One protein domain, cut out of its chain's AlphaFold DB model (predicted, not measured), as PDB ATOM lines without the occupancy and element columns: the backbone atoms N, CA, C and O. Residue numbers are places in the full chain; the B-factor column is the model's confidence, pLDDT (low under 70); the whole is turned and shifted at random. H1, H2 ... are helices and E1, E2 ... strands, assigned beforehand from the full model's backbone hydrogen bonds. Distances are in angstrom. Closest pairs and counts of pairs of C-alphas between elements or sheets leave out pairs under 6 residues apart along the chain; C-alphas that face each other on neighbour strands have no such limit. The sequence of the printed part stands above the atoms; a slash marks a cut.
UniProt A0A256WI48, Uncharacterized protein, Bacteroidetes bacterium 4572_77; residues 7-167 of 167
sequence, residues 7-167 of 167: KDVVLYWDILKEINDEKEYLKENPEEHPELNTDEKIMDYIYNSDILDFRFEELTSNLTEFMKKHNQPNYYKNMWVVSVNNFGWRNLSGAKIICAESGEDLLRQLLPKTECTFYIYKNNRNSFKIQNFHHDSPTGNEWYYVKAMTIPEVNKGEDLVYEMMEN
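What this domain is: This is residues 7 to 167 of the 167 residues of an uncharacterized protein of Bacteroidetes bacterium 4572_77 (UniProt A0A256WI48). A twisted sheet of six strands curls round the long helix H3, and the short helix H4 packs over the same face, crossing H3. H1 and H2 lie beyond the sheet at one end of the long axis; at the other end is H5, whose residues 158 to 165 stick out with the tail 166 to 167. The printed part has 161 residues, with five named helices and six named strands in the order E1 H1 H2 H3 E2 E3 H4 E4 E5 E6 H5, a mixed class. The sheet runs E1, E4, E5, E6, E2, E3, all antiparallel. The whole is loose, with a radius of gyration of the C-alphas of 19.4 A, and elongated, spanning 66 by 38 by 30 A.

Where its parts are: E1, residues 9 to 13, begins at C-alpha 9 (-35.971, 35.392, 55.616). H1, residues 15 to 28, is 20.0 A long; H2 is residues 39 to 48. H3, residues 51 to 70, covers 29.1 A from C-alpha 51 at (-23.625, 46.159, 39.775). E2, residues 75 to 87, is 27.3 A long and bends by 80 degrees at residue 78. E3 is residues 92 to 99, H4 103 to 110, E4 117 to 124 and E5 127 to 134. E6, residues 137 to 150, is 31.3 A long and bends by 72 degrees at residue 140. H5, residues 151 to 165, ends at C-alpha 165 (-68.194, 56.409, 44.969).

How they stand to each other: The edge strand E1 has N 10 and O 120 of E4 within hydrogen-bond range at 2.8 A. E4, E5 and E6 form a meander, each strand the antiparallel neighbour of the one before, with N 121 and O 129 at 2.8 A and N 130 and O 144 at 2.9 A. E6 pairs with E2, N 145 and O 83 at 2.8 A, and the hairpin of E2 and E3 has N 84 and O 94 at 2.8 A. H3 and H4 are on one face of the sheet, making two layers. They touch, about perpendicular at 89 degrees, the closest C-alphas being those of Thr 64 and Gly 103, 4.5 A. H1 is only just not on the sheet, with 4 pairs of C-alphas within 10 A; with its residues 15 to 19 alone it touches H3, closest at C-alphas of Glu 18 and Leu 52, 7.4 A. H1 and H2 touch at a steep tilt of 55 degrees, opposite ways, closest at C-alphas of Lys 23 and Ile 42, 6.5 A. H5 only grazes the sheet with residues 151 to 157. Every O i to N i+4 pair is within hydrogen-bond range in H1, H2 and H4; in H3 it is 15 of 16, in H5 9 of 11.

The domain as a whole: The C-alphas farthest apart, of Glu 31 and Asn 167, are 68.1 A apart. The printed part has no cut, and no link is long. Residues 71 to 74 and 151 to 167 have pLDDT under 70.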
ATOM      1  N   LYS A   7     -33.642  32.457  59.772       70.12
ATOM      2  CA  LYS A   7     -33.981  31.383  58.823       70.12
ATOM      3  C   LYS A   7     -35.345  31.483  58.122       70.12
ATOM      4  O   LYS A   7     -35.654  30.633  57.293       70.12
ATOM      5  N   ASP A   8     -36.202  32.416  58.528       84.50
ATOM      6  CA  ASP A   8     -37.508  32.652  57.909       84.50
ATOM      7  C   ASP A   8     -37.433  33.777  56.844       84.50
ATOM      8  O   ASP A   8     -38.425  34.008  56.141       84.50
ATOM      9  N   VAL A   9     -36.277  34.452  56.709       91.19
ATOM     10  CA  VAL A   9     -35.971  35.392  55.616       91.19
ATOM     11  C   VAL A   9     -35.862  34.614  54.308       91.19
ATOM     12  O   VAL A   9     -35.205  33.577  54.241       91.19
ATOM     13  N   VAL A  10     -36.535  35.105  53.269       93.62
ATOM     14  CA  VAL A  10     -36.490  34.525  51.920       93.62
ATOM     15  C   VAL A  10     -35.715  35.393  50.939       93.62
ATOM     16  O   VAL A  10     -35.096  34.850  50.035       93.62
ATOM     17  N   LEU A  11     -35.774  36.714  51.110       95.62
ATOM     18  CA  LEU A  11     -35.119  37.725  50.283       95.62
ATOM     19  C   LEU A  11     -34.832  38.941  51.169       95.62
ATOM     20  O   LEU A  11     -35.569  39.179  52.130       95.62
ATOM     21  N   TYR A  12     -33.809  39.721  50.849       95.94
ATOM     22  CA  TYR A  12     -33.501  40.970  51.540       95.94
ATOM     23  C   TYR A  12     -32.844  41.958  50.574       95.94
ATOM     24  O   TYR A  12     -32.413  41.575  49.491       95.94
ATOM     25  N   TRP A  13     -32.791  43.219  50.985       97.00
ATOM     26  CA  TRP A  13     -31.993  44.258  50.356       97.00
ATOM     27  C   TRP A  13     -31.289  45.059  51.439       97.00
ATOM     28  O   TRP A  13     -31.952  45.631  52.308       97.00
ATOM     29  N   ASP A  14     -29.965  45.087  51.382       95.19
ATOM     30  CA  ASP A  14     -29.113  45.878  52.261       95.19
ATOM     31  C   ASP A  14     -27.915  46.348  51.437       95.19
ATOM     32  O   ASP A  14     -26.997  45.577  51.176       95.19
ATOM     33  N   ILE A  15     -27.940  47.612  51.008       93.12
ATOM     34  CA  ILE A  15     -26.923  48.179  50.109       93.12
ATOM     35  C   ILE A  15     -25.515  48.001  50.686       93.12
ATOM     36  O   ILE A  15     -24.587  47.679  49.953       93.12
ATOM     37  N   LEU A  16     -25.341  48.177  51.999       92.50
ATOM     38  CA  LEU A  16     -24.028  48.022  52.623       92.50
ATOM     39  C   LEU A  16     -23.574  46.567  52.585       92.50
ATOM     40  O   LEU A  16     -22.387  46.306  52.393       92.50
ATOM     41  N   LYS A  17     -24.501  45.625  52.762       94.25
ATOM     42  CA  LYS A  17     -24.196  44.206  52.609       94.25
ATOM     43  C   LYS A  17     -23.825  43.863  51.168       94.25
ATOM     44  O   LYS A  17     -22.782  43.253  50.980       94.25
ATOM     45  N   GLU A  18     -24.604  44.304  50.182       95.19
ATOM     46  CA  GLU A  18     -24.317  44.046  48.762       95.19
ATOM     47  C   GLU A  18     -22.947  44.606  48.351       95.19
ATOM     48  O   GLU A  18     -22.157  43.919  47.709       95.19
ATOM     49  N   ILE A  19     -22.615  45.825  48.793       95.75
ATOM     50  CA  ILE A  19     -21.302  46.437  48.545       95.75
ATOM     51  C   ILE A  19     -20.172  45.622  49.183       95.75
ATOM     52  O   ILE A  19     -19.119  45.447  48.571       95.75
ATOM     53  N   ASN A  20     -20.351  45.153  50.420       95.88
ATOM     54  CA  ASN A  20     -19.322  44.371  51.107       95.88
ATOM     55  C   ASN A  20     -19.132  42.995  50.463       95.88
ATOM     56  O   ASN A  20     -17.989  42.602  50.246       95.88
ATOM     57  N   ASP A  21     -20.224  42.309  50.126       95.38
ATOM     58  CA  ASP A  21     -20.188  40.995  49.483       95.38
ATOM     59  C   ASP A  21     -19.494  41.097  48.100       95.38
ATOM     60  O   ASP A  21     -18.613  40.295  47.785       95.38
ATOM     61  N   GLU A  22     -19.788  42.137  47.306       96.25
ATOM     62  CA  GLU A  22     -19.118  42.387  46.017       96.25
ATOM     63  C   GLU A  22     -17.633  42.747  46.190       96.25
ATOM     64  O   GLU A  22     -16.759  42.260  45.470       96.25
ATOM     65  N   LYS A  23     -17.316  43.579  47.186       96.69
ATOM     66  CA  LYS A  23     -15.932  43.935  47.510       96.69
ATOM     67  C   LYS A  23     -15.109  42.711  47.908       96.69
ATOM     68  O   LYS A  23     -13.930  42.642  47.558       96.69
ATOM     69  N   GLU A  24     -15.685  41.785  48.671       97.06
ATOM     70  CA  GLU A  24     -15.036  40.523  49.039       97.06
ATOM     71  C   GLU A  24     -14.799  39.653  47.801       97.06
ATOM     72  O   GLU A  24     -13.663  39.235  47.580       97.06
ATOM     73  N   TYR A  25     -15.806  39.496  46.935       96.25
ATOM     74  CA  TYR A  25     -15.668  38.774  45.667       96.25
ATOM     75  C   TYR A  25     -14.515  39.311  44.803       96.25
ATOM     76  O   TYR A  25     -13.648  38.546  44.381       96.25
ATOM     77  N   LEU A  26     -14.441  40.630  44.591       96.38
ATOM     78  CA  LEU A  26     -13.388  41.247  43.770       96.38
ATOM     79  C   LEU A  26     -11.985  41.072  44.375       96.38
ATOM     80  O   LEU A  26     -10.998  40.973  43.648       96.38
ATOM     81  N   LYS A  27     -11.878  41.004  45.708       96.25
ATOM     82  CA  LYS A  27     -10.608  40.714  46.396       96.25
ATOM     83  C   LYS A  27     -10.191  39.254  46.280       96.25
ATOM     84  O   LYS A  27      -8.992  38.976  46.280       96.25
ATOM     85  N   GLU A  28     -11.155  38.342  46.236       97.06
ATOM     86  CA  GLU A  28     -10.919  36.906  46.082       97.06
ATOM     87  C   GLU A  28     -10.601  36.514  44.633       97.06
ATOM     88  O   GLU A  28      -9.929  35.504  44.432       97.06
ATOM     89  N   ASN A  29     -10.995  37.339  43.652       96.38
ATOM     90  CA  ASN A  29     -10.804  37.101  42.214       96.38
ATOM     91  C   ASN A  29     -10.038  38.257  41.520       96.38
ATOM     92  O   ASN A  29     -10.533  38.858  40.561       96.38
ATOM     93  N   PRO A  30      -8.824  38.617  41.984       95.12
ATOM     94  CA  PRO A  30      -8.083  39.773  41.474       95.12
ATOM     95  C   PRO A  30      -7.655  39.643  40.001       95.12
ATOM     96  O   PRO A  30      -7.276  40.634  39.381       95.12
ATOM     97  N   GLU A  31      -7.672  38.441  39.427       96.06
ATOM     98  CA  GLU A  31      -7.374  38.186  38.017       96.06
ATOM     99  C   GLU A  31      -8.479  38.638  37.055       96.06
ATOM    100  O   GLU A  31      -8.174  38.893  35.889       96.06
ATOM    101  N   GLU A  32      -9.728  38.755  37.520       94.19
ATOM    102  CA  GLU A  32     -10.843  39.258  36.703       94.19
ATOM    103  C   GLU A  32     -10.720  40.769  36.478       94.19
ATOM    104  O   GLU A  32     -11.069  41.273  35.411       94.19
ATOM    105  N   HIS A  33     -10.147  41.466  37.465       93.94
ATOM    106  CA  HIS A  33     -10.016  42.919  37.512       93.94
ATOM    107  C   HIS A  33      -8.678  43.361  38.137       93.94
ATOM    108  O   HIS A  33      -8.648  43.959  39.220       93.94
ATOM    109  N   PRO A  34      -7.531  43.101  37.479       94.94
ATOM    110  CA  PRO A  34      -6.204  43.386  38.037       94.94
ATOM    111  C   PRO A  34      -5.947  44.880  38.299       94.94
ATOM    112  O   PRO A  34      -5.057  45.246  39.073       94.94
ATOM    113  N   GLU A  35      -6.710  45.770  37.661       95.94
ATOM    114  CA  GLU A  35      -6.680  47.213  37.881       95.94
ATOM    115  C   GLU A  35      -7.236  47.642  39.248       95.94
ATOM    116  O   GLU A  35      -6.802  48.682  39.770       95.94
ATOM    117  N   LEU A  36      -8.129  46.841  39.847       96.75
ATOM    118  CA  LEU A  36      -8.816  47.091  41.122       96.75
ATOM    119  C   LEU A  36      -7.956  46.670  42.324       96.75
ATOM    120  O   LEU A  36      -8.367  45.950  43.227       96.75
ATOM    121  N   ASN A  37      -6.718  47.153  42.345       94.06
ATOM    122  CA  ASN A  37      -5.688  46.736  43.297       94.06
ATOM    123  C   ASN A  37      -5.697  47.476  44.650       94.06
ATOM    124  O   ASN A  37      -4.779  47.303  45.453       94.06
ATOM    125  N   THR A  38      -6.701  48.315  44.906       96.88
ATOM    126  CA  THR A  38      -6.897  49.010  46.185       96.88
ATOM    127  C   THR A  38      -8.375  49.038  46.558       96.88
ATOM    128  O   THR A  38      -9.241  49.065  45.687       96.88
ATOM    129  N   ASP A  39      -8.669  49.111  47.860       95.94
ATOM    130  CA  ASP A  39     -10.042  49.249  48.356       95.94
ATOM    131  C   ASP A  39     -10.753  50.471  47.764       95.94
ATOM    132  O   ASP A  39     -11.925  50.377  47.426       95.94
ATOM    133  N   GLU A  40     -10.059  51.600  47.602       97.25
ATOM    134  CA  GLU A  40     -10.629  52.817  47.011       97.25
ATOM    135  C   GLU A  40     -11.100  52.588  45.571       97.25
ATOM    136  O   GLU A  40     -12.220  52.957  45.236       97.25
ATOM    137  N   LYS A  41     -10.291  51.913  44.745       97.50
ATOM    138  CA  LYS A  41     -10.664  51.592  43.363       97.50
ATOM    139  C   LYS A  41     -11.801  50.586  43.281       97.50
ATOM    140  O   LYS A  41     -12.654  50.726  42.418       97.50
ATOM    141  N   ILE A  42     -11.816  49.590  44.170       97.31
ATOM    142  CA  ILE A  42     -12.922  48.628  44.251       97.31
ATOM    143  C   ILE A  42     -14.222  49.363  44.585       97.31
ATOM    144  O   ILE A  42     -15.229  49.160  43.919       97.31
ATOM    145  N   MET A  43     -14.200  50.249  45.583       97.00
ATOM    146  CA  MET A  43     -15.386  51.024  45.953       97.00
ATOM    147  C   MET A  43     -15.832  51.948  44.815       97.00
ATOM    148  O   MET A  43     -17.019  51.992  44.510       97.00
ATOM    149  N   ASP A  44     -14.899  52.657  44.176       97.00
ATOM    150  CA  ASP A  44     -15.189  53.522  43.027       97.00
ATOM    151  C   ASP A  44     -15.807  52.725  41.869       97.00
ATOM    152  O   ASP A  44     -16.808  53.143  41.293       97.00
ATOM    153  N   TYR A  45     -15.286  51.532  41.584       96.62
ATOM    154  CA  TYR A  45     -15.854  50.628  40.589       96.62
ATOM    155  C   TYR A  45     -17.280  50.189  40.948       96.62
ATOM    156  O   TYR A  45     -18.177  50.301  40.116       96.62
ATOM    157  N   ILE A  46     -17.525  49.754  42.188       96.12
ATOM    158  CA  ILE A  46     -18.861  49.325  42.634       96.12
ATOM    159  C   ILE A  46     -19.872  50.478  42.524       96.12
ATOM    160  O   ILE A  46     -20.964  50.274  42.006       96.12
ATOM    161  N   TYR A  47     -19.518  51.690  42.966       93.62
ATOM    162  CA  TYR A  47     -20.436  52.838  42.948       93.62
ATOM    163  C   TYR A  47     -20.691  53.425  41.558       93.62
ATOM    164  O   TYR A  47     -21.748  54.014  41.344       93.62
ATOM    165  N   ASN A  48     -19.732  53.312  40.636       95.19
ATOM    166  CA  ASN A  48     -19.857  53.865  39.285       95.19
ATOM    167  C   ASN A  48     -20.218  52.811  38.226       95.19
ATOM    168  O   ASN A  48     -20.203  53.117  37.033       95.19
ATOM    169  N   SER A  49     -20.507  51.581  38.642       94.06
ATOM    170  CA  SER A  49     -20.987  50.508  37.770       94.06
ATOM    171  C   SER A  49     -22.459  50.205  38.035       94.06
ATOM    172  O   SER A  49     -23.020  50.599  39.055       94.06
ATOM    173  N   ASP A  50     -23.064  49.426  37.140       95.44
ATOM    174  CA  ASP A  50     -24.461  48.995  37.256       95.44
ATOM    175  C   ASP A  50     -24.624  47.765  38.176       95.44
ATOM    176  O   ASP A  50     -25.672  47.124  38.183       95.44
ATOM    177  N   ILE A  51     -23.597  47.384  38.953       94.25
ATOM    178  CA  ILE A  51     -23.625  46.159  39.775       94.25
ATOM    179  C   ILE A  51     -24.796  46.178  40.758       94.25
ATOM    180  O   ILE A  51     -25.536  45.200  40.853       94.25
ATOM    181  N   LEU A  52     -24.987  47.284  41.479       94.06
ATOM    182  CA  LEU A  52     -26.078  47.390  42.449       94.06
ATOM    183  C   LEU A  52     -27.449  47.356  41.765       94.06
ATOM    184  O   LEU A  52     -28.373  46.738  42.292       94.06
ATOM    185  N   ASP A  53     -27.563  47.938  40.573       94.69
ATOM    186  CA  ASP A  53     -28.792  47.884  39.786       94.69
ATOM    187  C   ASP A  53     -29.089  46.443  39.349       94.69
ATOM    188  O   ASP A  53     -30.191  45.949  39.588       94.69
ATOM    189  N   PHE A  54     -28.093  45.703  38.846       95.94
ATOM    190  CA  PHE A  54     -28.253  44.285  38.500       95.94
ATOM    191  C   PHE A  54     -28.638  43.417  39.704       95.94
ATOM    192  O   PHE A  54     -29.492  42.534  39.582       95.94
ATOM    193  N   ARG A  55     -28.055  43.666  40.883       95.50
ATOM    194  CA  ARG A  55     -28.420  42.958  42.126       95.50
ATOM    195  C   ARG A  55     -29.865  43.255  42.526       95.50
ATOM    196  O   ARG A  55     -30.599  42.350  42.933       95.50
ATOM    197  N   PHE A  56     -30.304  44.504  42.380       95.88
ATOM    198  CA  PHE A  56     -31.687  44.883  42.658       95.88
ATOM    199  C   PHE A  56     -32.665  44.263  41.646       95.88
ATOM    200  O   PHE A  56     -33.722  43.749  42.028       95.88
ATOM    201  N   GLU A  57     -32.314  44.231  40.361       97.12
ATOM    202  CA  GLU A  57     -33.078  43.532  39.322       97.12
ATOM    203  C   GLU A  57     -33.204  42.031  39.624       97.12
ATOM    204  O   GLU A  57     -34.307  41.474  39.574       97.12
ATOM    205  N   GLU A  58     -32.115  41.372  40.026       96.88
ATOM    206  CA  GLU A  58     -32.132  39.966  40.443       96.88
ATOM    207  C   GLU A  58     -33.058  39.750  41.649       96.88
ATOM    208  O   GLU A  58     -33.905  38.846  41.642       96.88
ATOM    209  N   LEU A  59     -32.964  40.609  42.669       97.50
ATOM    210  CA  LEU A  59     -33.847  40.581  43.835       97.50
ATOM    211  C   LEU A  59     -35.325  40.690  43.430       97.50
ATOM    212  O   LEU A  59     -36.158  39.902  43.892       97.50
ATOM    213  N   THR A  60     -35.675  41.660  42.584       97.94
ATOM    214  CA  THR A  60     -37.070  41.888  42.175       97.94
ATOM    215  C   THR A  60     -37.597  40.781  41.259       97.94
ATOM    216  O   THR A  60     -38.770  40.395  41.367       97.94
ATOM    217  N   SER A  61     -36.740  40.187  40.427       97.75
ATOM    218  CA  SER A  61     -37.040  38.980  39.649       97.75
ATOM    219  C   SER A  61     -37.329  37.786  40.569       97.75
ATOM    220  O   SER A  61     -38.386  37.151  40.474       97.75
ATOM    221  N   ASN A  62     -36.475  37.552  41.568       97.00
ATOM    222  CA  ASN A  62     -36.672  36.503  42.569       97.00
ATOM    223  C   ASN A  62     -37.946  36.720  43.400       97.00
ATOM    224  O   ASN A  62     -38.685  35.768  43.685       97.00
ATOM    225  N   LEU A  63     -38.260  37.972  43.747       96.56
ATOM    226  CA  LEU A  63     -39.510  38.328  44.416       96.56
ATOM    227  C   LEU A  63     -40.725  38.070  43.519       96.56
ATOM    228  O   LEU A  63     -41.737  37.562  44.000       96.56
ATOM    229  N   THR A  64     -40.619  38.333  42.217       95.94
ATOM    230  CA  THR A  64     -41.673  38.018  41.240       95.94
ATOM    231  C   THR A  64     -41.977  36.518  41.224       95.94
ATOM    232  O   THR A  64     -43.137  36.106  41.316       95.94
ATOM    233  N   GLU A  65     -40.947  35.672  41.188       94.00
ATOM    234  CA  GLU A  65     -41.120  34.217  41.258       94.00
ATOM    235  C   GLU A  65     -41.678  33.759  42.610       94.00
ATOM    236  O   GLU A  65     -42.528  32.863  42.687       94.00
ATOM    237  N   PHE A  66     -41.260  34.404  43.699       92.00
ATOM    238  CA  PHE A  66     -41.824  34.162  45.020       92.00
ATOM    239  C   PHE A  66     -43.318  34.514  45.075       92.00
ATOM    240  O   PHE A  66     -44.118  33.716  45.571       92.00
ATOM    241  N   MET A  67     -43.725  35.649  44.505       91.25
ATOM    242  CA  MET A  67     -45.122  36.081  44.398       91.25
ATOM    243  C   MET A  67     -45.965  35.089  43.590       91.25
ATOM    244  O   MET A  67     -47.038  34.685  44.046       91.25
ATOM    245  N   LYS A  68     -45.469  34.616  42.438       88.56
ATOM    246  CA  LYS A  68     -46.165  33.622  41.596       88.56
ATOM    247  C   LYS A  68     -46.497  32.340  42.357       88.56
ATOM    248  O   LYS A  68     -47.607  31.829  42.234       88.56
ATOM    249  N   LYS A  69     -45.598  31.856  43.223       84.38
ATOM    250  CA  LYS A  69     -45.851  30.669  44.072       84.38
ATOM    251  C   LYS A  69     -47.043  30.855  45.025       84.38
ATOM    252  O   LYS A  69     -47.679  29.868  45.403       84.38
ATOM    253  N   HIS A  70     -47.363  32.093  45.401       75.31
ATOM    254  CA  HIS A  70     -48.481  32.426  46.290       75.31
ATOM    255  C   HIS A  70     -49.797  32.680  45.532       75.31
ATOM    256  O   HIS A  70     -50.863  32.590  46.140       75.31
ATOM    257  N   ASN A  71     -49.738  32.913  44.215       67.06
ATOM    258  CA  ASN A  71     -50.896  33.140  43.348       67.06
ATOM    259  C   ASN A  71     -51.490  31.805  42.852       67.06
ATOM    260  O   ASN A  71     -51.218  31.334  41.751       67.06
ATOM    261  N   GLN A  72     -52.244  31.130  43.723       69.44
ATOM    262  CA  GLN A  72     -52.857  29.818  43.443       69.44
ATOM    263  C   GLN A  72     -54.206  29.982  42.693       69.44
ATOM    264  O   GLN A  72     -54.753  31.081  42.687       69.44
ATOM    265  N   PRO A  73     -54.818  28.921  42.123       65.31
ATOM    266  CA  PRO A  73     -56.013  29.043  41.265       65.31
ATOM    267  C   PRO A  73     -57.237  29.750  41.877       65.31
ATOM    268  O   PRO A  73     -58.077  30.256  41.148       65.31
ATOM    269  N   ASN A  74     -57.338  29.802  43.209       66.69
ATOM    270  CA  ASN A  74     -58.450  30.447  43.920       66.69
ATOM    271  C   ASN A  74     -58.177  31.922  44.292       66.69
ATOM    272  O   ASN A  74     -58.914  32.507  45.093       66.69
ATOM    273  N   TYR A  75     -57.098  32.504  43.771       71.56
ATOM    274  CA  TYR A  75     -56.672  33.875  44.039       71.56
ATOM    275  C   TYR A  75     -56.894  34.752  42.814       71.56
ATOM    276  O   TYR A  75     -56.801  34.293  41.675       71.56
ATOM    277  N   TYR A  76     -57.214  36.019  43.059       72.19
ATOM    278  CA  TYR A  76     -57.363  36.986  41.989       72.19
ATOM    279  C   TYR A  76     -55.971  37.403  41.519       72.19
ATOM    280  O   TYR A  76     -55.153  37.889  42.305       72.19
ATOM    281  N   LYS A  77     -55.691  37.156  40.237       80.50
ATOM    282  CA  LYS A  77     -54.356  37.325  39.663       80.50
ATOM    283  C   LYS A  77     -53.825  38.730  39.963       80.50
ATOM    284  O   LYS A  77     -54.526  39.716  39.776       80.50
ATOM    285  N   ASN A  78     -52.577  38.783  40.424       85.75
ATOM    286  CA  ASN A  78     -51.822  39.999  40.743       85.75
ATOM    287  C   ASN A  78     -52.444  40.944  41.797       85.75
ATOM    288  O   ASN A  78     -51.896  42.022  42.007       85.75
ATOM    289  N   MET A  79     -53.520  40.562  42.499       90.25
ATOM    290  CA  MET A  79     -54.147  41.403  43.528       90.25
ATOM    291  C   MET A  79     -53.694  41.021  44.936       90.25
ATOM    292  O   MET A  79     -53.722  39.853  45.339       90.25
ATOM    293  N   TRP A  80     -53.319  42.035  45.712       91.06
ATOM    294  CA  TRP A  80     -52.742  41.876  47.041       91.06
ATOM    295  C   TRP A  80     -53.448  42.771  48.048       91.06
ATOM    296  O   TRP A  80     -53.627  43.967  47.822       91.06
ATOM    297  N   VAL A  81     -53.795  42.193  49.196       92.25
ATOM    298  CA  VAL A  81     -54.190  42.953  50.382       92.25
ATOM    299  C   VAL A  81     -52.934  43.225  51.191       92.25
ATOM    300  O   VAL A  81     -52.195  42.299  51.544       92.25
ATOM    301  N   VAL A  82     -52.706  44.497  51.488       93.69
ATOM    302  CA  VAL A  82     -51.524  44.961  52.201       93.69
ATOM    303  C   VAL A  82     -51.960  45.739  53.423       93.69
ATOM    304  O   VAL A  82     -52.766  46.659  53.310       93.69
ATOM    305  N   SER A  83     -51.376  45.426  54.573       95.00
ATOM    306  CA  SER A  83     -51.409  46.311  55.737       95.00
ATOM    307  C   SER A  83     -50.002  46.693  56.171       95.00
ATOM    308  O   SER A  83     -49.090  45.871  56.091       95.00
ATOM    309  N   VAL A  84     -49.835  47.915  56.665       94.62
ATOM    310  CA  VAL A  84     -48.599  48.399  57.283       94.62
ATOM    311  C   VAL A  84     -48.857  48.725  58.747       94.62
ATOM    312  O   VAL A  84     -49.903  49.283  59.081       94.62
ATOM    313  N   ASN A  85     -47.894  48.389  59.600       93.56
ATOM    314  CA  ASN A  85     -47.869  48.763  61.008       93.56
ATOM    315  C   ASN A  85     -46.618  49.595  61.292       93.56
ATOM    316  O   ASN A  85     -45.540  49.271  60.794       93.56
ATOM    317  N   ASN A  86     -46.770  50.603  62.152       91.19
ATOM    318  CA  ASN A  86     -45.717  51.532  62.575       91.19
ATOM    319  C   ASN A  86     -44.987  52.215  61.402       91.19
ATOM    320  O   ASN A  86     -43.760  52.258  61.354       91.19
ATOM    321  N   PHE A  87     -45.756  52.722  60.443       88.94
ATOM    322  CA  PHE A  87     -45.234  53.465  59.306       88.94
ATOM    323  C   PHE A  87     -44.680  54.827  59.739       88.94
ATOM    324  O   PHE A  87     -45.411  55.644  60.321       88.94
ATOM    325  N   GLY A  88     -43.403  55.057  59.415       84.06
ATOM    326  CA  GLY A  88     -42.652  56.279  59.713       84.06
ATOM    327  C   GLY A  88     -42.632  56.692  61.192       84.06
ATOM    328  O   GLY A  88     -43.092  55.986  62.090       84.06
ATOM    329  N   TRP A  89     -42.156  57.912  61.453       83.69
ATOM    330  CA  TRP A  89     -41.979  58.438  62.815       83.69
ATOM    331  C   TRP A  89     -43.285  58.593  63.616       83.69
ATOM    332  O   TRP A  89     -43.274  58.623  64.848       83.69
ATOM    333  N   ARG A  90     -44.435  58.679  62.930       86.06
ATOM    334  CA  ARG A  90     -45.767  58.786  63.555       86.06
ATOM    335  C   ARG A  90     -46.355  57.437  63.971       86.06
ATOM    336  O   ARG A  90     -47.431  57.427  64.566       86.06
ATOM    337  N   ASN A  91     -45.685  56.326  63.660       86.75
ATOM    338  CA  ASN A  91     -46.149  54.964  63.926       86.75
ATOM    339  C   ASN A  91     -47.571  54.695  63.400       86.75
ATOM    340  O   ASN A  91     -48.395  54.068  64.070       86.75
ATOM    341  N   LEU A  92     -47.887  55.191  62.202       89.38
ATOM    342  CA  LEU A  92     -49.226  55.028  61.637       89.38
ATOM    343  C   LEU A  92     -49.443  53.590  61.160       89.38
ATOM    344  O   LEU A  92     -48.505  52.875  60.824       89.38
ATOM    345  N   SER A  93     -50.699  53.161  61.133       93.31
ATOM    346  CA  SER A  93     -51.084  51.875  60.551       93.31
ATOM    347  C   SER A  93     -52.157  52.100  59.500       93.31
ATOM    348  O   SER A  93     -52.949  53.038  59.603       93.31
ATOM    349  N   GLY A  94     -52.179  51.253  58.482       91.50
ATOM    350  CA  GLY A  94     -53.115  51.393  57.375       91.50
ATOM    351  C   GLY A  94     -53.184  50.134  56.535       91.50
ATOM    352  O   GLY A  94     -52.363  49.229  56.681       91.50
ATOM    353  N   ALA A  95     -54.172  50.082  55.650       93.31
ATOM    354  CA  ALA A  95     -54.327  48.998  54.700       93.31
ATOM    355  C   ALA A  95     -54.716  49.538  53.326       93.31
ATOM    356  O   ALA A  95     -55.359  50.582  53.219       93.31
ATOM    357  N   LYS A  96     -54.318  48.817  52.281       90.69
ATOM    358  CA  LYS A  96     -54.724  49.075  50.902       90.69
ATOM    359  C   LYS A  96     -54.740  47.787  50.092       90.69
ATOM    360  O   LYS A  96     -54.060  46.815  50.426       90.69
ATOM    361  N   ILE A  97     -55.498  47.813  49.007       91.94
ATOM    362  CA  ILE A  97     -55.456  46.789  47.967       91.94
ATOM    363  C   ILE A  97     -54.577  47.327  46.841       91.94
ATOM    364  O   ILE A  97     -54.693  48.500  46.481       91.94
ATOM    365  N   ILE A  98     -53.686  46.492  46.315       92.06
ATOM    366  CA  ILE A  98     -52.823  46.843  45.184       92.06
ATOM    367  C   ILE A  98     -52.860  45.758  44.114       92.06
ATOM    368  O   ILE A  98     -52.978  44.572  44.426       92.06
ATOM    369  N   CYS A  99     -52.712  46.181  42.862       92.94
ATOM    370  CA  CYS A  99     -52.377  45.300  41.754       92.94
ATOM    371  C   CYS A  99     -50.865  45.384  41.545       92.94
ATOM    372  O   CYS A  99     -50.358  46.482  41.332       92.94
ATOM    373  N   ALA A 100     -50.161  44.259  41.660       94.56
ATOM    374  CA  ALA A 100     -48.723  44.182  41.430       94.56
ATOM    375  C   ALA A 100     -48.374  42.908  40.660       94.56
ATOM    376  O   ALA A 100     -48.613  41.792  41.140       94.56
ATOM    377  N   GLU A 101     -47.818  43.087  39.462       93.06
ATOM    378  CA  GLU A 101     -47.482  41.986  38.546       93.06
ATOM    379  C   GLU A 101     -46.053  41.465  38.729       93.06
ATOM    380  O   GLU A 101     -45.772  40.304  38.420       93.06
ATOM    381  N   SER A 102     -45.171  42.310  39.263       96.38
ATOM    382  CA  SER A 102     -43.767  42.013  39.535       96.38
ATOM    383  C   SER A 102     -43.385  42.394  40.965       96.38
ATOM    384  O   SER A 102     -44.081  43.152  41.645       96.38
ATOM    385  N   GLY A 103     -42.252  41.859  41.418       96.81
ATOM    386  CA  GLY A 103     -41.630  42.236  42.681       96.81
ATOM    387  C   GLY A 103     -41.254  43.714  42.720       96.81
ATOM    388  O   GLY A 103     -41.475  44.363  43.735       96.81
ATOM    389  N   GLU A 104     -40.771  44.264  41.607       97.19
ATOM    390  CA  GLU A 104     -40.470  45.692  41.486       97.19
ATOM    391  C   GLU A 104     -41.729  46.549  41.672       97.19
ATOM    392  O   GLU A 104     -41.743  47.460  42.499       97.19
ATOM    393  N   ASP A 105     -42.818  46.221  40.970       96.69
ATOM    394  CA  ASP A 105     -44.073  46.965  41.075       96.69
ATOM    395  C   ASP A 105     -44.653  46.891  42.494       96.69
ATOM    396  O   ASP A 105     -45.099  47.898  43.050       96.69
ATOM    397  N   LEU A 106     -44.559  45.717  43.126       96.75
ATOM    398  CA  LEU A 106     -44.932  45.536  44.523       96.75
ATOM    399  C   LEU A 106     -44.114  46.459  45.439       96.75
ATOM    400  O   LEU A 106     -44.696  47.229  46.204       96.75
ATOM    401  N   LEU A 107     -42.781  46.395  45.381       97.06
ATOM    402  CA  LEU A 107     -41.908  47.179  46.261       97.06
ATOM    403  C   LEU A 107     -42.095  48.680  46.041       97.06
ATOM    404  O   LEU A 107     -42.256  49.413  47.013       97.06
ATOM    405  N   ARG A 108     -42.192  49.125  44.785       95.94
ATOM    406  CA  ARG A 108     -42.442  50.525  44.409       95.94
ATOM    407  C   ARG A 108     -43.754  51.064  44.976       95.94
ATOM    408  O   ARG A 108     -43.856  52.249  45.286       95.94
ATOM    409  N   GLN A 109     -44.775  50.215  45.087       95.94
ATOM    410  CA  GLN A 109     -46.052  50.599  45.681       95.94
ATOM    411  C   GLN A 109     -46.036  50.543  47.213       95.94
ATOM    412  O   GLN A 109     -46.841  51.235  47.838       95.94
ATOM    413  N   LEU A 110     -45.195  49.715  47.832       94.31
ATOM    414  CA  LEU A 110     -45.165  49.515  49.285       94.31
ATOM    415  C   LEU A 110     -44.204  50.453  50.005       94.31
ATOM    416  O   LEU A 110     -44.592  51.085  50.991       94.31
ATOM    417  N   LEU A 111     -42.961  50.491  49.536       94.06
ATOM    418  CA  LEU A 111     -41.859  51.150  50.213       94.06
ATOM    419  C   LEU A 111     -41.899  52.666  49.974       94.06
ATOM    420  O   LEU A 111     -42.358  53.126  48.922       94.06
ATOM    421  N   PRO A 112     -41.434  53.469  50.945       90.94
ATOM    422  CA  PRO A 112     -41.253  54.896  50.733       90.94
ATOM    423  C   PRO A 112     -40.217  55.153  49.627       90.94
ATOM    424  O   PRO A 112     -39.308  54.359  49.402       90.94
ATOM    425  N   LYS A 113     -40.338  56.296  48.940       91.06
ATOM    426  CA  LYS A 113     -39.397  56.727  47.889       91.06
ATOM    427  C   LYS A 113     -38.106  57.283  48.496       91.06
ATOM    428  O   LYS A 113     -37.822  58.474  48.389       91.06
ATOM    429  N   THR A 114     -37.377  56.433  49.201       90.56
ATOM    430  CA  THR A 114     -36.106  56.741  49.857       90.56
ATOM    431  C   THR A 114     -35.256  55.477  49.937       90.56
ATOM    432  O   THR A 114     -35.731  54.382  49.630       90.56
ATOM    433  N   GLU A 115     -34.007  55.625  50.360       90.00
ATOM    434  CA  GLU A 115     -33.125  54.500  50.635       90.00
ATOM    435  C   GLU A 115     -33.723  53.635  51.745       90.00
ATOM    436  O   GLU A 115     -33.997  54.095  52.858       90.00
ATOM    437  N   CYS A 116     -33.950  52.370  51.405       93.69
ATOM    438  CA  CYS A 116     -34.526  51.382  52.296       93.69
ATOM    439  C   CYS A 116     -33.565  50.204  52.427       93.69
ATOM    440  O   CYS A 116     -32.999  49.739  51.441       93.69
ATOM    441  N   THR A 117     -33.442  49.683  53.639       95.69
ATOM    442  CA  THR A 117     -32.963  48.323  53.894       95.69
ATOM    443  C   THR A 117     -34.175  47.501  54.297       95.69
ATOM    444  O   THR A 117     -34.963  47.945  55.131       95.69
ATOM    445  N   PHE A 118     -34.382  46.327  53.712       96.38
ATOM    446  CA  PHE A 118     -35.564  45.533  54.031       96.38
ATOM    447  C   PHE A 118     -35.328  44.034  53.969       96.38
ATOM    448  O   PHE A 118     -34.484  43.528  53.240       96.38
ATOM    449  N   TYR A 119     -36.150  43.314  54.726       95.88
ATOM    450  CA  TYR A 119     -36.110  41.862  54.825       95.88
ATOM    451  C   TYR A 119     -37.501  41.305  54.558       95.88
ATOM    452  O   TYR A 119     -38.482  41.714  55.186       95.88
ATOM    453  N   ILE A 120     -37.588  40.351  53.636       96.25
ATOM    454  CA  ILE A 120     -38.823  39.670  53.263       96.25
ATOM    455  C   ILE A 120     -38.853  38.318  53.964       96.25
ATOM    456  O   ILE A 120     -37.981  37.475  53.772       96.25
ATOM    457  N   TYR A 121     -39.891  38.095  54.759       94.69
ATOM    458  CA  TYR A 121     -40.073  36.889  55.555       94.69
ATOM    459  C   TYR A 121     -41.250  36.078  55.045       94.69
ATOM    460  O   TYR A 121     -42.347  36.606  54.813       94.69
ATOM    461  N   LYS A 122     -41.081  34.759  54.998       91.19
ATOM    462  CA  LYS A 122     -42.222  33.859  54.831       91.19
ATOM    463  C   LYS A 122     -43.142  33.973  56.050       91.19
ATOM    464  O   LYS A 122     -42.685  33.922  57.188       91.19
ATOM    465  N   ASN A 123     -44.451  34.090  55.823       85.31
ATOM    466  CA  ASN A 123     -45.434  34.107  56.907       85.31
ATOM    467  C   ASN A 123     -46.313  32.855  56.879       85.31
ATOM    468  O   ASN A 123     -46.134  31.956  57.695       85.31
ATOM    469  N   ASN A 124     -47.222  32.776  55.907       82.19
ATOM    470  CA  ASN A 124     -48.117  31.637  55.690       82.19
ATOM    471  C   ASN A 124     -48.108  31.252  54.204       82.19
ATOM    472  O   ASN A 124     -47.456  31.900  53.394       82.19
ATOM    473  N   ARG A 125     -48.854  30.212  53.813       79.06
ATOM    474  CA  ARG A 125     -48.883  29.704  52.424       79.06
ATOM    475  C   ARG A 125     -49.213  30.769  51.361       79.06
ATOM    476  O   ARG A 125     -48.808  30.608  50.220       79.06
ATOM    477  N   ASN A 126     -49.962  31.807  51.721       84.81
ATOM    478  CA  ASN A 126     -50.459  32.855  50.823       84.81
ATOM    479  C   ASN A 126     -50.084  34.276  51.282       84.81
ATOM    480  O   ASN A 126     -50.706  35.244  50.849       84.81
ATOM    481  N   SER A 127     -49.128  34.407  52.206       90.56
ATOM    482  CA  SER A 127     -48.685  35.717  52.685       90.56
ATOM    483  C   SER A 127     -47.224  35.727  53.097       90.56
ATOM    484  O   SER A 127     -46.665  34.723  53.548       90.56
ATOM    485  N   PHE A 128     -46.647  36.913  53.028       94.19
ATOM    486  CA  PHE A 128     -45.311  37.227  53.499       94.19
ATOM    487  C   PHE A 128     -45.324  38.567  54.227       94.19
ATOM    488  O   PHE A 128     -46.335  39.277  54.255       94.19
ATOM    489  N   LYS A 129     -44.215  38.875  54.890       95.62
ATOM    490  CA  LYS A 129     -44.019  40.146  55.587       95.62
ATOM    491  C   LYS A 129     -42.767  40.816  55.073       95.62
ATOM    492  O   LYS A 129     -41.827  40.117  54.715       95.62
ATOM    493  N   ILE A 130     -42.750  42.138  55.099       96.31
ATOM    494  CA  ILE A 130     -41.558  42.932  54.820       96.31
ATOM    495  C   ILE A 130     -41.283  43.770  56.060       96.31
ATOM    496  O   ILE A 130     -42.155  44.521  56.499       96.31
ATOM    497  N   GLN A 131     -40.102  43.605  56.638       95.69
ATOM    498  CA  GLN A 131     -39.582  44.528  57.636       95.69
ATOM    499  C   GLN A 131     -38.781  45.589  56.906       95.69
ATOM    500  O   GLN A 131     -37.843  45.234  56.194       95.69
ATOM    501  N   ASN A 132     -39.152  46.852  57.075       95.50
ATOM    502  CA  ASN A 132     -38.508  47.963  56.394       95.50
ATOM    503  C   ASN A 132     -37.742  48.845  57.382       95.50
ATOM    504  O   ASN A 132     -38.222  49.133  58.480       95.50
ATOM    505  N   PHE A 133     -36.563  49.281  56.961       93.81
ATOM    506  CA  PHE A 133     -35.669  50.180  57.670       93.81
ATOM    507  C   PHE A 133     -35.363  51.351  56.742       93.81
ATOM    508  O   PHE A 133     -34.971  51.165  55.594       93.81
ATOM    509  N   HIS A 134     -35.531  52.560  57.250       91.38
ATOM    510  CA  HIS A 134     -35.185  53.806  56.568       91.38
ATOM    511  C   HIS A 134     -34.903  54.871  57.626       91.38
ATOM    512  O   HIS A 134     -35.071  54.616  58.820       91.38
ATOM    513  N   HIS A 135     -34.459  56.056  57.220       85.88
ATOM    514  CA  HIS A 135     -34.039  57.104  58.155       85.88
ATOM    515  C   HIS A 135     -35.134  57.522  59.162       85.88
ATOM    516  O   HIS A 135     -34.801  57.858  60.297       85.88
ATOM    517  N   ASP A 136     -36.421  57.417  58.806       82.44
ATOM    518  CA  ASP A 136     -37.552  57.695  59.710       82.44
ATOM    519  C   ASP A 136     -37.990  56.467  60.544       82.44
ATOM    520  O   ASP A 136     -38.796  56.598  61.469       82.44
ATOM    521  N   SER A 137     -37.470  55.268  60.246       82.44
ATOM    522  CA  SER A 137     -37.697  54.020  60.995       82.44
ATOM    523  C   SER A 137     -36.405  53.186  61.112       82.44
ATOM    524  O   SER A 137     -36.330  52.050  60.634       82.44
ATOM    525  N   PRO A 138     -35.353  53.713  61.773       82.00
ATOM    526  CA  PRO A 138     -34.017  53.105  61.756       82.00
ATOM    527  C   PRO A 138     -33.933  51.795  62.552       82.00
ATOM    528  O   PRO A 138     -32.981  51.037  62.413       82.00
ATOM    529  N   THR A 139     -34.923  51.517  63.404       84.25
ATOM    530  CA  THR A 139     -34.973  50.307  64.242       84.25
ATOM    531  C   THR A 139     -35.806  49.179  63.627       84.25
ATOM    532  O   THR A 139     -35.972  48.134  64.256       84.25
ATOM    533  N   GLY A 140     -36.328  49.363  62.406       80.06
ATOM    534  CA  GLY A 140     -37.060  48.317  61.686       80.06
ATOM    535  C   GLY A 140     -38.415  47.986  62.296       80.06
ATOM    536  O   GLY A 140     -38.852  46.832  62.270       80.06
ATOM    537  N   ASN A 141     -39.066  48.974  62.910       88.19
ATOM    538  CA  ASN A 141     -40.388  48.786  63.503       88.19
ATOM    539  C   ASN A 141     -41.508  48.835  62.462       88.19
ATOM    540  O   ASN A 141     -42.633  48.462  62.796       88.19
ATOM    541  N   GLU A 142     -41.205  49.254  61.231       93.44
ATOM    542  CA  GLU A 142     -42.146  49.317  60.119       93.44
ATOM    543  C   GLU A 142     -42.316  47.933  59.482       93.44
ATOM    544  O   GLU A 142     -41.373  47.342  58.949       93.44
ATOM    545  N   TRP A 143     -43.539  47.406  59.556       95.88
ATOM    546  CA  TRP A 143     -43.868  46.070  59.061       95.88
ATOM    547  C   TRP A 143     -45.002  46.120  58.055       95.88
ATOM    548  O   TRP A 143     -46.124  46.489  58.402       95.88
ATOM    549  N   TYR A 144     -44.736  45.631  56.851       96.00
ATOM    550  CA  TYR A 144     -45.748  45.357  55.842       96.00
ATOM    551  C   TYR A 144     -46.161  43.890  55.895       96.00
ATOM    552  O   TYR A 144     -45.334  42.990  56.048       96.00
ATOM    553  N   TYR A 145     -47.451  43.643  55.726       95.31
ATOM    554  CA  TYR A 145     -48.057  42.322  55.657       95.31
ATOM    555  C   TYR A 145     -48.748  42.216  54.312       95.31
ATOM    556  O   TYR A 145     -49.688  42.961  54.048       95.31
ATOM    557  N   VAL A 146     -48.277  41.302  53.472       94.81
ATOM    558  CA  VAL A 146     -48.734  41.163  52.091       94.81
ATOM    559  C   VAL A 146     -49.398  39.805  51.942       94.81
ATOM    560  O   VAL A 146     -48.787  38.771  52.225       94.81
ATOM    561  N   LYS A 147     -50.662  39.796  51.526       92.56
ATOM    562  CA  LYS A 147     -51.467  38.584  51.345       92.56
ATOM    563  C   LYS A 147     -52.065  38.577  49.944       92.56
ATOM    564  O   LYS A 147     -52.667  39.565  49.531       92.56
ATOM    565  N   ALA A 148     -51.939  37.455  49.241       90.31
ATOM    566  CA  ALA A 148     -52.638  37.262  47.975       90.31
ATOM    567  C   ALA A 148     -54.157  37.323  48.210       90.31
ATOM    568  O   ALA A 148     -54.675  36.669  49.124       90.31
ATOM    569  N   MET A 149     -54.863  38.112  47.402       85.75
ATOM    570  CA  MET A 149     -56.304  38.312  47.536       85.75
ATOM    571  C   MET A 149     -57.069  37.124  46.951       85.75
ATOM    572  O   MET A 149     -56.791  36.668  45.843       85.75
ATOM    573  N   THR A 150     -58.029  36.589  47.700       79.56
ATOM    574  CA  THR A 150     -58.876  35.487  47.224       79.56
ATOM    575  C   THR A 150     -60.027  36.015  46.368       79.56
ATOM    576  O   THR A 150     -60.512  37.124  46.589       79.56
ATOM    577  N   ILE A 151     -60.513  35.214  45.415       69.25
ATOM    578  CA  ILE A 151     -61.661  35.587  44.564       69.25
ATOM    579  C   ILE A 151     -62.894  36.018  45.401       69.25
ATOM    580  O   ILE A 151     -63.480  37.054  45.096       69.25
ATOM    581  N   PRO A 152     -63.265  35.333  46.505       66.12
ATOM    582  CA  PRO A 152     -64.381  35.774  47.347       66.12
ATOM    583  C   PRO A 152     -64.155  37.105  48.083       66.12
ATOM    584  O   PRO A 152     -65.127  37.759  48.445       66.12
ATOM    585  N   GLU A 153     -62.902  37.499  48.348       67.44
ATOM    586  CA  GLU A 153     -62.589  38.808  48.946       67.44
ATOM    587  C   GLU A 153     -62.795  39.940  47.932       67.44
ATOM    588  O   GLU A 153     -63.211  41.024  48.331       67.44
ATOM    589  N   VAL A 154     -62.559  39.695  46.636       60.81
ATOM    590  CA  VAL A 154     -62.799  40.682  45.564       60.81
ATOM    591  C   VAL A 154     -64.288  40.938  45.406       60.81
ATOM    592  O   VAL A 154     -64.709  42.085  45.451       60.81
ATOM    593  N   ASN A 155     -65.093  39.875  45.369       57.41
ATOM    594  CA  ASN A 155     -66.545  39.991  45.220       57.41
ATOM    595  C   ASN A 155     -67.224  40.720  46.397       57.41
ATOM    596  O   ASN A 155     -68.319  41.231  46.236       57.41
ATOM    597  N   LYS A 156     -66.592  40.766  47.580       59.09
ATOM    598  CA  LYS A 156     -67.048  41.590  48.719       59.09
ATOM    599  C   LYS A 156     -66.456  43.003  48.719       59.09
ATOM    600  O   LYS A 156     -66.988  43.888  49.377       59.09
ATOM    601  N   GLY A 157     -65.313  43.189  48.062       53.28
ATOM    602  CA  GLY A 157     -64.642  44.477  47.914       53.28
ATOM    603  C   GLY A 157     -65.257  45.347  46.818       53.28
ATOM    604  O   GLY A 157     -65.248  46.562  46.963       53.28
ATOM    605  N   GLU A 158     -65.832  44.751  45.768       50.47
ATOM    606  CA  GLU A 158     -66.599  45.478  44.746       50.47
ATOM    607  C   GLU A 158     -67.805  46.208  45.361       50.47
ATOM    608  O   GLU A 158     -68.009  47.380  45.055       50.47
ATOM    609  N   ASP A 159     -68.502  45.596  46.324       46.72
ATOM    610  CA  ASP A 159     -69.593  46.253  47.065       46.72
ATOM    611  C   ASP A 159     -69.111  47.494  47.856       46.72
ATOM    612  O   ASP A 159     -69.800  48.509  47.914       46.72
ATOM    613  N   LEU A 160     -67.892  47.459  48.414       43.12
ATOM    614  CA  LEU A 160     -67.307  48.574  49.181       43.12
ATOM    615  C   LEU A 160     -66.770  49.711  48.296       43.12
ATOM    616  O   LEU A 160     -66.790  50.871  48.706       43.12
ATOM    617  N   VAL A 161     -66.272  49.401  47.094       43.72
ATOM    618  CA  VAL A 161     -65.816  50.423  46.134       43.72
ATOM    619  C   VAL A 161     -67.010  51.184  45.547       43.72
ATOM    620  O   VAL A 161     -66.904  52.394  45.356       43.72
ATOM    621  N   TYR A 162     -68.157  50.523  45.344       42.97
ATOM    622  CA  TYR A 162     -69.401  51.190  44.939       42.97
ATOM    623  C   TYR A 162     -69.960  52.119  46.036       42.97
ATOM    624  O   TYR A 162     -70.266  53.272  45.742       42.97
ATOM    625  N   GLU A 163     -69.992  51.703  47.311       38.44
ATOM    626  CA  GLU A 163     -70.472  52.561  48.417       38.44
ATOM    627  C   GLU A 163     -69.617  53.827  48.649       38.44
ATOM    628  O   GLU A 163     -70.120  54.848  49.123       38.44
ATOM    629  N   MET A 164     -68.324  53.793  48.312       38.62
ATOM    630  CA  MET A 164     -67.418  54.942  48.461       38.62
ATOM    631  C   MET A 164     -67.456  55.926  47.284       38.62
ATOM    632  O   MET A 164     -66.942  57.034  47.419       38.62
ATOM    633  N   MET A 165     -68.025  55.535  46.139       39.59
ATOM    634  CA  MET A 165     -68.194  56.409  44.969       39.59
ATOM    635  C   MET A 165     -69.586  57.055  44.894       39.59
ATOM    636  O   MET A 165     -69.786  57.962  44.087       39.59
ATOM    637  N   GLU A 166     -70.530  56.616  45.730       40.91
ATOM    638  CA  GLU A 166     -71.896  57.157  45.812       40.91
ATOM    639  C   GLU A 166     -72.120  58.149  46.975       40.91
ATOM    640  O   GLU A 166     -73.246  58.607  47.174       40.91
ATOM    641  N   ASN A 167     -71.068  58.537  47.707       35.09
ATOM    642  CA  ASN A 167     -71.104  59.560  48.768       35.09
ATOM    643  C   ASN A 167     -70.131  60.710  48.488       35.09
ATOM    644  O   ASN A 167     -70.400  61.829  48.985       35.09
TER     645      ASN A 167